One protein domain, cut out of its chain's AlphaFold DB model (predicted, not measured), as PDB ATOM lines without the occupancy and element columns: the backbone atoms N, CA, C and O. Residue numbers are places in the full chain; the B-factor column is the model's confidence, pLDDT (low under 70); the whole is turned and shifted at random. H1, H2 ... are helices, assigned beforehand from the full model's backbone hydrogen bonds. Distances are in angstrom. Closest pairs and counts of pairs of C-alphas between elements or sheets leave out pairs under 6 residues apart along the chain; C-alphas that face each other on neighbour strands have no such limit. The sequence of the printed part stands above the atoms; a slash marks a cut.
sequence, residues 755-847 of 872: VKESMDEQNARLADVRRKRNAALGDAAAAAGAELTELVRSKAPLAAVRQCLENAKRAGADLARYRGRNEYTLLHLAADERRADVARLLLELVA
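What this domain is: This is residues 755 to 847 of the 872 residues of the protein "CS domain-containing protein" of Aureococcus anophagefferens (UniProt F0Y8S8). Two helical hairpins, H2 with H3 and H4 with H5, pack side by side as a four-helix body. The longest helix, H1, meets H2 at a corner and leaves as an arm; its residues 755 to 762 stick out. The 93 printed residues hold five named helices, H1 to H5 in order, and no named strand: all helix, compact, radius of gyration of the C-alphas 13.8 A, spans 43 by 28 by 18 A.

How they stand to each other: H1, residues 755 to 775, and H2, residues 779 to 793, only just touch, only at the corner, with 3 pairs of C-alphas within 8 A; the closest, Asn 774 and Ala 782, are 5.3 A apart. H2 and H3, residues 798 to 810, form a hairpin, opposite ways at a shallow tilt of 9 degrees; their closest C-alphas, Ala 784 and Ala 808, are 5.7 A apart. H4, residues 826 to 832, and H5, residues 836 to 846, form another; their closest C-alphas, Ala 830 and Ala 839, are 5.4 A apart. H2 touches H4, closest C-alphas Val 792 and Ala 830, 6.5 A. H3 touches H5, closest C-alphas Leu 798 and Val 838, 6.9 A. In all five helices every O i to N i+4 pair is within hydrogen-bond range.

Where its parts are: H1 runs 29.9 A from C-alpha 755 at (3.179, -1.193, 213.628), H2 21.3 A, H3 18.4 A, H4 9.9 A, and H5 15.1 A to C-alpha 846 at (29.872, 18.371, 235.956).

The domain as a whole: The two C-alphas farthest apart, Val 755 and Arg 810, are 45.0 A apart. The printed part has no cut; the link H3 to H4 is long, and no printed residue is under 70 in pLDDT.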
ATOM      1  N   VAL A 755       2.964  -1.805 212.308       81.12
ATOM      2  CA  VAL A 755       3.179  -1.193 213.628       81.12
ATOM      3  C   VAL A 755       4.661  -1.199 214.003       81.12
ATOM      4  O   VAL A 755       5.167  -0.223 214.562       81.12
ATOM      5  N   LYS A 756       5.377  -2.277 213.672       80.50
ATOM      6  CA  LYS A 756       6.816  -2.386 213.918       80.50
ATOM      7  C   LYS A 756       7.591  -1.408 213.040       80.50
ATOM      8  O   LYS A 756       8.449  -0.706 213.562       80.50
ATOM      9  N   GLU A 757       7.240  -1.298 211.758       83.50
ATOM     10  CA  GLU A 757       7.862  -0.319 210.856       83.50
ATOM     11  C   GLU A 757       7.617   1.121 211.324       83.50
ATOM     12  O   GLU A 757       8.553   1.918 211.373       83.50
ATOM     13  N   SER A 758       6.398   1.438 211.773       89.06
ATOM     14  CA  SER A 758       6.078   2.761 212.321       89.06
ATOM     15  C   SER A 758       6.872   3.083 213.598       89.06
ATOM     16  O   SER A 758       7.398   4.191 213.745       89.06
ATOM     17  N   MET A 759       7.017   2.116 214.511       88.94
ATOM     18  CA  MET A 759       7.783   2.298 215.748       88.94
ATOM     19  C   MET A 759       9.294   2.382 215.489       88.94
ATOM     20  O   MET A 759       9.975   3.210 216.099       88.94
ATOM     21  N   ASP A 760       9.821   1.580 214.564       87.62
ATOM     22  CA  ASP A 760      11.222   1.633 214.145       87.62
ATOM     23  C   ASP A 760      11.539   2.968 213.450       87.62
ATOM     24  O   ASP A 760      12.577   3.575 213.731       87.62
ATOM     25  N   GLU A 761      10.619   3.504 212.639       91.38
ATOM     26  CA  GLU A 761      10.761   4.830 212.032       91.38
ATOM     27  C   GLU A 761      10.724   5.949 213.089       91.38
ATOM     28  O   GLU A 761      11.550   6.867 213.059       91.38
ATOM     29  N   GLN A 762       9.826   5.869 214.076       88.75
ATOM     30  CA  GLN A 762       9.775   6.836 215.177       88.75
ATOM     31  C   GLN A 762      11.050   6.789 216.037       88.75
ATOM     32  O   GLN A 762      11.612   7.836 216.376       88.75
ATOM     33  N   ASN A 763      11.563   5.591 216.326       85.31
ATOM     34  CA  ASN A 763      12.835   5.397 217.022       85.31
ATOM     35  C   ASN A 763      14.020   5.930 216.204       85.31
ATOM     36  O   ASN A 763      14.919   6.564 216.767       85.31
ATOM     37  N   ALA A 764      14.017   5.741 214.882       90.69
ATOM     38  CA  ALA A 764      15.032   6.287 213.985       90.69
ATOM     39  C   ALA A 764      15.004   7.824 213.959       90.69
ATOM     40  O   ALA A 764      16.061   8.458 214.052       90.69
ATOM     41  N   ARG A 765      13.810   8.434 213.924       90.69
ATOM     42  CA  ARG A 765      13.628   9.893 214.019       90.69
ATOM     43  C   ARG A 765      14.136  10.440 215.354       90.69
ATOM     44  O   ARG A 765      14.895  11.407 215.362       90.69
ATOM     45  N   LEU A 766      13.803   9.801 216.478       88.88
ATOM     46  CA  LEU A 766      14.319  10.187 217.800       88.88
ATOM     47  C   LEU A 766      15.843  10.030 217.891       88.88
ATOM     48  O   LEU A 766      16.534  10.891 218.441       88.88
ATOM     49  N   ALA A 767      16.397   8.965 217.307       88.38
ATOM     50  CA  ALA A 767      17.839   8.760 217.242       88.38
ATOM     51  C   ALA A 767      18.548   9.840 216.406       88.38
ATOM     52  O   ALA A 767      19.677  10.208 216.741       88.38
ATOM     53  N   ASP A 768      17.916  10.353 215.346       91.94
ATOM     54  CA  ASP A 768      18.424  11.469 214.541       91.94
ATOM     55  C   ASP A 768      18.364  12.809 215.295       91.94
ATOM     56  O   ASP A 768      19.374  13.506 215.390       91.94
ATOM     57  N   VAL A 769      17.230  13.128 215.933       91.06
ATOM     58  CA  VAL A 769      17.087  14.331 216.781       91.06
ATOM     59  C   VAL A 769      18.138  14.343 217.889       91.06
ATOM     60  O   VAL A 769      18.804  15.355 218.113       91.06
ATOM     61  N   ARG A 770      18.353  13.200 218.544       91.75
ATOM     62  CA  ARG A 770      19.393  13.050 219.563       91.75
ATOM     63  C   ARG A 770      20.795  13.237 218.989       91.75
ATOM     64  O   ARG A 770      21.607  13.912 219.613       91.75
ATOM     65  N   ARG A 771      21.093  12.649 217.824       89.62
ATOM     66  CA  ARG A 771      22.394  12.833 217.159       89.62
ATOM     67  C   ARG A 771      22.649  14.308 216.867       89.62
ATOM     68  O   ARG A 771      23.716  14.797 217.211       89.62
ATOM     69  N   LYS A 772      21.654  15.030 216.343       92.75
ATOM     70  CA  LYS A 772      21.733  16.479 216.098       92.75
ATOM     71  C   LYS A 772      21.929  17.282 217.388       92.75
ATOM     72  O   LYS A 772      22.793  18.152 217.427       92.75
ATOM     73  N   ARG A 773      21.186  16.965 218.458       93.75
ATOM     74  CA  ARG A 773      21.324  17.629 219.769       93.75
ATOM     75  C   ARG A 773      22.711  17.406 220.375       93.75
ATOM     76  O   ARG A 773      23.329  18.363 220.817       93.75
ATOM     77  N   ASN A 774      23.212  16.171 220.360       93.19
ATOM     78  CA  ASN A 774      24.532  15.856 220.908       93.19
ATOM     79  C   ASN A 774      25.665  16.422 220.037       93.19
ATOM     80  O   ASN A 774      26.663  16.868 220.586       93.19
ATOM     81  N   ALA A 775      25.503  16.478 218.710       91.06
ATOM     82  CA  ALA A 775      26.463  17.137 217.820       91.06
ATOM     83  C   ALA A 775      26.566  18.649 218.096       91.06
ATOM     84  O   ALA A 775      27.654  19.213 218.040       91.06
ATOM     85  N   ALA A 776      25.459  19.302 218.474       93.75
ATOM     86  CA  ALA A 776      25.462  20.715 218.859       93.75
ATOM     87  C   ALA A 776      26.240  21.004 220.162       93.75
ATOM     88  O   ALA A 776      26.590  22.155 220.410       93.75
ATOM     89  N   LEU A 777      26.536  19.983 220.978       93.75
ATOM     90  CA  LEU A 777      27.402  20.098 222.161       93.75
ATOM     91  C   LEU A 777      28.900  20.021 221.811       93.75
ATOM     92  O   LEU A 777      29.744  20.212 222.684       93.75
ATOM     93  N   GLY A 778      29.227  19.745 220.546       96.88
ATOM     94  CA  GLY A 778      30.580  19.500 220.061       96.88
ATOM     95  C   GLY A 778      30.974  18.023 220.123       96.88
ATOM     96  O   GLY A 778      30.555  17.274 221.011       96.88
ATOM     97  N   ASP A 779      31.826  17.603 219.184       94.56
ATOM     98  CA  ASP A 779      32.244  16.202 219.023       94.56
ATOM     99  C   ASP A 779      32.888  15.628 220.293       94.56
ATOM    100  O   ASP A 779      32.659  14.468 220.640       94.56
ATOM    101  N   ALA A 780      33.628  16.456 221.040       94.50
ATOM    102  CA  ALA A 780      34.236  16.068 222.310       94.50
ATOM    103  C   ALA A 780      33.187  15.702 223.376       94.50
ATOM    104  O   ALA A 780      33.335  14.690 224.060       94.50
ATOM    105  N   ALA A 781      32.104  16.479 223.496       95.75
ATOM    106  CA  ALA A 781      31.029  16.199 224.448       95.75
ATOM    107  C   ALA A 781      30.191  14.991 224.030       95.75
ATOM    108  O   ALA A 781      29.819  14.173 224.873       95.75
ATOM    109  N   ALA A 782      29.939  14.835 222.728       95.81
ATOM    110  CA  ALA A 782      29.240  13.672 222.197       95.81
ATOM    111  C   ALA A 782      30.028  12.370 222.433       95.81
ATOM    112  O   ALA A 782      29.439  11.378 222.874       95.81
ATOM    113  N   ALA A 783      31.343  12.382 222.184       96.19
ATOM    114  CA  ALA A 783      32.227  11.240 222.401       96.19
ATOM    115  C   ALA A 783      32.361  10.897 223.893       96.19
ATOM    116  O   ALA A 783      32.107   9.756 224.279       96.19
ATOM    117  N   ALA A 784      32.660  11.887 224.739       97.19
ATOM    118  CA  ALA A 784      32.794  11.684 226.179       97.19
ATOM    119  C   ALA A 784      31.484  11.208 226.828       97.19
ATOM    120  O   ALA A 784      31.489  10.305 227.662       97.19
ATOM    121  N   GLY A 785      30.338  11.762 226.421       96.75
ATOM    122  CA  GLY A 785      29.042  11.315 226.925       96.75
ATOM    123  C   GLY A 785      28.692   9.884 226.499       96.75
ATOM    124  O   GLY A 785      28.091   9.142 227.280       96.75
ATOM    125  N   ALA A 786      29.093   9.464 225.292       96.44
ATOM    126  CA  ALA A 786      28.918   8.085 224.833       96.44
ATOM    127  C   ALA A 786      29.806   7.104 225.615       96.44
ATOM    128  O   ALA A 786      29.313   6.063 226.050       96.44
ATOM    129  N   GLU A 787      31.071   7.459 225.853       97.81
ATOM    130  CA  GLU A 787      31.999   6.674 226.673       97.81
ATOM    131  C   GLU A 787      31.492   6.541 228.119       97.81
ATOM    132  O   GLU A 787      31.401   5.432 228.644       97.81
ATOM    133  N   LEU A 788      31.053   7.645 228.736       97.94
ATOM    134  CA  LEU A 788      30.464   7.625 230.079       97.94
ATOM    135  C   LEU A 788      29.200   6.775 230.151       97.94
ATOM    136  O   LEU A 788      29.025   6.028 231.109       97.94
ATOM    137  N   THR A 789      28.336   6.846 229.137       97.31
ATOM    138  CA  THR A 789      27.133   6.003 229.071       97.31
ATOM    139  C   THR A 789      27.500   4.518 229.129       97.31
ATOM    140  O   THR A 789      26.845   3.750 229.834       97.31
ATOM    141  N   GLU A 790      28.559   4.115 228.425       97.62
ATOM    142  CA  GLU A 790      29.025   2.728 228.411       97.62
ATOM    143  C   GLU A 790      29.704   2.328 229.730       97.62
ATOM    144  O   GLU A 790      29.435   1.252 230.265       97.62
ATOM    145  N   LEU A 791      30.520   3.209 230.319       98.12
ATOM    146  CA  LEU A 791      31.158   2.974 231.621       98.12
ATOM    147  C   LEU A 791      30.134   2.822 232.758       98.12
ATOM    148  O   LEU A 791      30.314   1.992 233.651       98.12
ATOM    149  N   VAL A 792      29.047   3.598 232.737       97.69
ATOM    150  CA  VAL A 792      27.991   3.499 233.756       97.69
ATOM    151  C   VAL A 792      27.224   2.183 233.617       97.69
ATOM    152  O   VAL A 792      27.100   1.469 234.612       97.69
ATOM    153  N   ARG A 793      26.818   1.811 232.394       96.75
ATOM    154  CA  ARG A 793      26.085   0.560 232.100       96.75
ATOM    155  C   ARG A 793      26.893  -0.705 232.355       96.75
ATOM    156  O   ARG A 793      26.376  -1.681 232.883       96.75
ATOM    157  N   SER A 794      28.180  -0.690 232.015       97.25
ATOM    158  CA  SER A 794      29.091  -1.811 232.288       97.25
ATOM    159  C   SER A 794      29.487  -1.923 233.764       97.25
ATOM    160  O   SER A 794      30.253  -2.814 234.125       97.25
ATOM    161  N   LYS A 795      28.979  -1.028 234.628       97.44
ATOM    162  CA  LYS A 795      29.343  -0.930 236.048       97.44
ATOM    163  C   LYS A 795      30.858  -0.824 236.245       97.44
ATOM    164  O   LYS A 795      31.417  -1.384 237.185       97.44
ATOM    165  N   ALA A 796      31.521  -0.074 235.361       98.12
ATOM    166  CA  ALA A 796      32.961   0.127 235.412       98.12
ATOM    167  C   ALA A 796      33.395   0.745 236.759       98.12
ATOM    168  O   ALA A 796      32.636   1.532 237.348       98.12
ATOM    169  N   PRO A 797      34.617   0.450 237.243       98.31
ATOM    170  CA  PRO A 797      35.131   1.005 238.491       98.31
ATOM    171  C   PRO A 797      35.023   2.534 238.542       98.31
ATOM    172  O   PRO A 797      35.270   3.216 237.545       98.31
ATOM    173  N   LEU A 798      34.708   3.087 239.718       98.06
ATOM    174  CA  LEU A 798      34.516   4.532 239.919       98.06
ATOM    175  C   LEU A 798      35.714   5.373 239.436       98.06
ATOM    176  O   LEU A 798      35.534   6.475 238.923       98.06
ATOM    177  N   ALA A 799      36.933   4.835 239.546       97.94
ATOM    178  CA  ALA A 799      38.151   5.475 239.055       97.94
ATOM    179  C   ALA A 799      38.139   5.702 237.531       97.94
ATOM    180  O   ALA A 799      38.559   6.763 237.075       97.94
ATOM    181  N   ALA A 800      37.609   4.753 236.750       98.25
ATOM    182  CA  ALA A 800      37.488   4.890 235.299       98.25
ATOM    183  C   ALA A 800      36.449   5.958 234.927       98.25
ATOM    184  O   ALA A 800      36.713   6.809 234.081       98.25
ATOM    185  N   VAL A 801      35.306   5.973 235.626       98.44
ATOM    186  CA  VAL A 801      34.263   6.998 235.442       98.44
ATOM    187  C   VAL A 801      34.810   8.391 235.765       98.44
ATOM    188  O   VAL A 801      34.659   9.312 234.965       98.44
ATOM    189  N   ARG A 802      35.515   8.544 236.894       98.25
ATOM    190  CA  ARG A 802      36.163   9.805 237.283       98.25
ATOM    191  C   ARG A 802      37.195  10.255 236.246       98.25
ATOM    192  O   ARG A 802      37.193  11.421 235.867       98.25
ATOM    193  N   GLN A 803      38.050   9.351 235.769       98.12
ATOM    194  CA  GLN A 803      39.056   9.678 234.757       98.12
ATOM    195  C   GLN A 803      38.412  10.160 233.447       98.12
ATOM    196  O   GLN A 803      38.884  11.133 232.861       98.12
ATOM    197  N   CYS A 804      37.328   9.516 233.010       98.06
ATOM    198  CA  CYS A 804      36.585   9.920 231.819       98.06
ATOM    199  C   CYS A 804      35.950  11.315 231.994       98.06
ATOM    200  O   CYS A 804      36.093  12.167 231.117       98.06
ATOM    201  N   LEU A 805      35.353  11.603 233.159       97.94
ATOM    202  CA  LEU A 805      34.809  12.930 233.489       97.94
ATOM    203  C   LEU A 805      35.883  14.029 233.485       97.94
ATOM    204  O   LEU A 805      35.666  15.100 232.922       97.94
ATOM    205  N   GLU A 806      37.055  13.770 234.065       97.56
ATOM    206  CA  GLU A 806      38.169  14.727 234.066       97.56
ATOM    207  C   GLU A 806      38.727  14.969 232.657       97.56
ATOM    208  O   GLU A 806      39.039  16.104 232.292       97.56
ATOM    209  N   ASN A 807      38.819  13.922 231.832       97.25
ATOM    210  CA  ASN A 807      39.215  14.055 230.431       97.25
ATOM    211  C   ASN A 807      38.198  14.900 229.646       97.25
ATOM    212  O   ASN A 807      38.596  15.797 228.901       97.25
ATOM    213  N   ALA A 808      36.900  14.675 229.864       97.19
ATOM    214  CA  ALA A 808      35.828  15.457 229.254       97.19
ATOM    215  C   ALA A 808      35.896  16.936 229.672       97.19
ATOM    216  O   ALA A 808      35.849  17.831 228.828       97.19
ATOM    217  N   LYS A 809      36.106  17.199 230.967       96.75
ATOM    218  CA  LYS A 809      36.267  18.553 231.509       96.75
ATOM    219  C   LYS A 809      37.471  19.275 230.907       96.75
ATOM    220  O   LYS A 809      37.355  20.434 230.518       96.75
ATOM    221  N   ARG A 810      38.614  18.592 230.769       97.06
ATOM    222  CA  ARG A 810      39.812  19.142 230.101       97.06
ATOM    223  C   ARG A 810      39.573  19.451 228.626       97.06
ATOM    224  O   ARG A 810      40.148  20.406 228.118       97.06
ATOM    225  N   ALA A 811      38.725  18.672 227.958       96.50
ATOM    226  CA  ALA A 811      38.318  18.915 226.579       96.50
ATOM    227  C   ALA A 811      37.251  20.019 226.438       96.50
ATOM    228  O   ALA A 811      36.853  20.331 225.318       96.50
ATOM    229  N   GLY A 812      36.772  20.607 227.543       96.25
ATOM    230  CA  GLY A 812      35.701  21.606 227.527       96.25
ATOM    231  C   GLY A 812      34.330  21.030 227.161       96.25
ATOM    232  O   GLY A 812      33.471  21.763 226.677       96.25
ATOM    233  N   ALA A 813      34.118  19.725 227.355       96.69
ATOM    234  CA  ALA A 813      32.851  19.071 227.058       96.69
ATOM    235  C   ALA A 813      31.770  19.428 228.094       96.69
ATOM    236  O   ALA A 813      31.881  19.064 229.266       96.69
ATOM    237  N   ASP A 814      30.687  20.071 227.650       96.25
ATOM    238  CA  ASP A 814      29.491  20.291 228.470       96.25
ATOM    239  C   ASP A 814      28.643  19.009 228.543       96.25
ATOM    240  O   ASP A 814      27.737  18.760 227.742       96.25
ATOM    241  N   LEU A 815      28.972  18.161 229.517       96.69
ATOM    242  CA  LEU A 815      28.273  16.901 229.763       96.69
ATOM    243  C   LEU A 815      26.922  17.074 230.475       96.69
ATOM    244  O   LEU A 815      26.131  16.128 230.473       96.69
ATOM    245  N   ALA A 816      26.608  18.246 231.041       95.44
ATOM    246  CA  ALA A 816      25.330  18.477 231.725       95.44
ATOM    247  C   ALA A 816      24.146  18.412 230.743       95.44
ATOM    248  O   ALA A 816      23.043  17.968 231.079       95.44
ATOM    249  N   ARG A 817      24.395  18.796 229.487       94.94
ATOM    250  CA  ARG A 817      23.406  18.777 228.402       94.94
ATOM    251  C   ARG A 817      23.391  17.482 227.593       94.94
ATOM    252  O   ARG A 817      22.501  17.312 226.758       94.94
ATOM    253  N   TYR A 818      24.326  16.560 227.834       96.75
ATOM    254  CA  TYR A 818      24.371  15.292 227.109       96.75
ATOM    255  C   TYR A 818      23.110  14.460 227.374       96.75
ATOM    256  O   TYR A 818      22.638  14.333 228.510       96.75
ATOM    257  N   ARG A 819      22.556  13.873 226.307       95.94
ATOM    258  CA  ARG A 819      21.381  12.997 226.368       95.94
ATOM    259  C   ARG A 819      21.699  11.647 225.719       95.94
ATOM    260  O   ARG A 819      22.003  11.563 224.527       95.94
ATOM    261  N   GLY A 820      21.624  10.588 226.524       93.81
ATOM    262  CA  GLY A 820      21.895   9.202 226.146       93.81
ATOM    263  C   GLY A 820      20.755   8.555 225.353       93.81
ATOM    264  O   GLY A 820      19.943   9.220 224.708       93.81
ATOM    265  N   ARG A 821      20.688   7.215 225.329       90.12
ATOM    266  CA  ARG A 821      19.503   6.521 224.772       90.12
ATOM    267  C   ARG A 821      18.274   6.894 225.607       90.12
ATOM    268  O   ARG A 821      18.388   7.049 226.815       90.12
ATOM    269  N   ASN A 822      17.131   7.052 224.945       89.75
ATOM    270  CA  ASN A 822      15.851   7.438 225.551       89.75
ATOM    271  C   ASN A 822      15.809   8.852 226.173       89.75
ATOM    272  O   ASN A 822      14.973   9.118 227.027       89.75
ATOM    273  N   GLU A 823      16.711   9.748 225.761       93.44
ATOM    274  CA  GLU A 823      16.905  11.077 226.370       93.44
ATOM    275  C   GLU A 823      17.262  11.052 227.867       93.44
ATOM    276  O   GLU A 823      17.090  12.046 228.567       93.44
ATOM    277  N   TYR A 824      17.829   9.946 228.358       95.62
ATOM    278  CA  TYR A 824      18.322   9.867 229.733       95.62
ATOM    279  C   TYR A 824      19.529  10.788 229.884       95.62
ATOM    280  O   TYR A 824      20.465  10.748 229.079       95.62
ATOM    281  N   THR A 825      19.527  11.614 230.927       96.81
ATOM    282  CA  THR A 825      20.763  12.280 231.357       96.81
ATOM    283  C   THR A 825      21.714  11.250 231.957       96.81
ATOM    284  O   THR A 825      21.294  10.163 232.359       96.81
ATOM    285  N   LEU A 826      23.000  11.589 232.065       97.19
ATOM    286  CA  LEU A 826      23.951  10.739 232.790       97.19
ATOM    287  C   LEU A 826      23.507  10.504 234.247       97.19
ATOM    288  O   LEU A 826      23.760   9.431 234.786       97.19
ATOM    289  N   LEU A 827      22.793  11.464 234.851       97.50
ATOM    290  CA  LEU A 827      22.250  11.340 236.203       97.50
ATOM    291  C   LEU A 827      21.088  10.337 236.271       97.50
ATOM    292  O   LEU A 827      21.091   9.484 237.153       97.50
ATOM    293  N   HIS A 828      20.157  10.360 235.306       96.94
ATOM    294  CA  HIS A 828      19.123   9.321 235.208       96.94
ATOM    295  C   HIS A 828      19.739   7.934 235.021       96.94
ATOM    296  O   HIS A 828      19.284   6.974 235.629       96.94
ATOM    297  N   LEU A 829      20.781   7.826 234.191       97.00
ATOM    298  CA  LEU A 829      21.452   6.552 233.947       97.00
ATOM    299  C   LEU A 829      22.164   6.032 235.204       97.00
ATOM    300  O   LEU A 829      22.107   4.841 235.489       97.00
ATOM    301  N   ALA A 830      22.811   6.910 235.973       97.44
ATOM    302  CA  ALA A 830      23.419   6.535 237.247       97.44
ATOM    303  C   ALA A 830      22.367   6.073 238.272       97.44
ATOM    304  O   ALA A 830      22.617   5.113 239.001       97.44
ATOM    305  N   ALA A 831      21.193   6.716 238.302       96.69
ATOM    306  CA  ALA A 831      20.077   6.322 239.161       96.69
ATOM    307  C   ALA A 831      19.485   4.958 238.759       96.69
ATOM    308  O   ALA A 831      19.329   4.090 239.616       96.69
ATOM    309  N   ASP A 832      19.231   4.742 237.464       96.00
ATOM    310  CA  ASP A 832      18.689   3.487 236.916       96.00
ATOM    311  C   ASP A 832      19.619   2.293 237.205       96.00
ATOM    312  O   ASP A 832      19.185   1.233 237.659       96.00
ATOM    313  N   GLU A 833      20.933   2.498 237.076       96.56
ATOM    314  CA  GLU A 833      21.953   1.488 237.392       96.56
ATOM    315  C   GLU A 833      22.251   1.348 238.900       96.56
ATOM    316  O   GLU A 833      23.110   0.546 239.288       96.56
ATOM    317  N   ARG A 834      21.552   2.106 239.761       97.25
ATOM    318  CA  ARG A 834      21.732   2.150 241.226       97.25
ATOM    319  C   ARG A 834      23.172   2.470 241.648       97.25
ATOM    320  O   ARG A 834      23.718   1.875 242.575       97.25
ATOM    321  N   ARG A 835      23.802   3.418 240.951       97.56
ATOM    322  CA  ARG A 835      25.186   3.866 241.170       97.56
ATOM    323  C   ARG A 835      25.237   5.246 241.825       97.56
ATOM    324  O   ARG A 835      25.558   6.247 241.181       97.56
ATOM    325  N   ALA A 836      24.921   5.297 243.120       97.50
ATOM    326  CA  ALA A 836      24.944   6.532 243.913       97.50
ATOM    327  C   ALA A 836      26.335   7.200 243.940       97.50
ATOM    328  O   ALA A 836      26.450   8.426 243.940       97.50
ATOM    329  N   ASP A 837      27.399   6.392 243.883       97.94
ATOM    330  CA  ASP A 837      28.791   6.831 243.755       97.94
ATOM    331  C   ASP A 837      29.017   7.677 242.491       97.94
ATOM    332  O   ASP A 837      29.609   8.756 242.550       97.94
ATOM    333  N   VAL A 838      28.493   7.222 241.352       98.12
ATOM    334  CA  VAL A 838      28.575   7.939 240.075       98.12
ATOM    335  C   VAL A 838      27.670   9.162 240.060       98.12
ATOM    336  O   VAL A 838      28.096  10.213 239.585       98.12
ATOM    337  N   ALA A 839      26.450   9.060 240.590       97.88
ATOM    338  CA  ALA A 839      25.537  10.198 240.677       97.88
ATOM    339  C   ALA A 839      26.181  11.361 241.450       97.88
ATOM    340  O   ALA A 839      26.189  12.496 240.972       97.88
ATOM    341  N   ARG A 840      26.829  11.061 242.584       97.75
ATOM    342  CA  ARG A 840      27.578  12.050 243.369       97.75
ATOM    343  C   ARG A 840      28.724  12.680 242.575       97.75
ATOM    344  O   ARG A 840      28.870  13.899 242.613       97.75
ATOM    345  N   LEU A 841      29.490  11.892 241.813       97.94
ATOM    346  CA  LEU A 841      30.545  12.434 240.942       97.94
ATOM    347  C   LEU A 841      30.006  13.353 239.844       97.94
ATOM    348  O   LEU A 841      30.636  14.363 239.537       97.94
ATOM    349  N   LEU A 842      28.875  13.004 239.231       97.88
ATOM    350  CA  LEU A 842      28.259  13.813 238.178       97.88
ATOM    351  C   LEU A 842      27.786  15.168 238.720       97.88
ATOM    352  O   LEU A 842      27.973  16.192 238.062       97.88
ATOM    353  N   LEU A 843      27.231  15.191 239.934       97.56
ATOM    354  CA  LEU A 843      26.843  16.427 240.614       97.56
ATOM    355  C   LEU A 843      28.066  17.269 241.001       97.56
ATOM    356  O   LEU A 843      28.083  18.472 240.757       97.56
ATOM    357  N   GLU A 844      29.111  16.639 241.544       97.25
ATOM    358  CA  GLU A 844      30.321  17.323 242.018       97.25
ATOM    359  C   GLU A 844      31.174  17.902 240.874       97.25
ATOM    360  O   GLU A 844      31.658  19.029 240.968       97.25
ATOM    361  N   LEU A 845      31.384  17.143 239.793       96.56
ATOM    362  CA  LEU A 845      32.369  17.495 238.762       96.56
ATOM    363  C   LEU A 845      31.777  18.206 237.544       96.56
ATOM    364  O   LEU A 845      32.479  19.009 236.923       96.56
ATOM    365  N   VAL A 846      30.528  17.894 237.188       94.19
ATOM    366  CA  VAL A 846      29.872  18.371 235.956       94.19
ATOM    367  C   VAL A 846      28.774  19.393 236.250       94.19
ATOM    368  O   VAL A 846      28.290  20.029 235.320       94.19
ATOM    369  N   ALA A 847      28.398  19.584 237.522       95.25
ATOM    370  CA  ALA A 847      27.204  20.344 237.900       95.25
ATOM    371  C   ALA A 847      25.971  19.850 237.119       95.25
ATOM    372  O   ALA A 847      25.236  20.632 236.517       95.25
TER     373      ALA A 847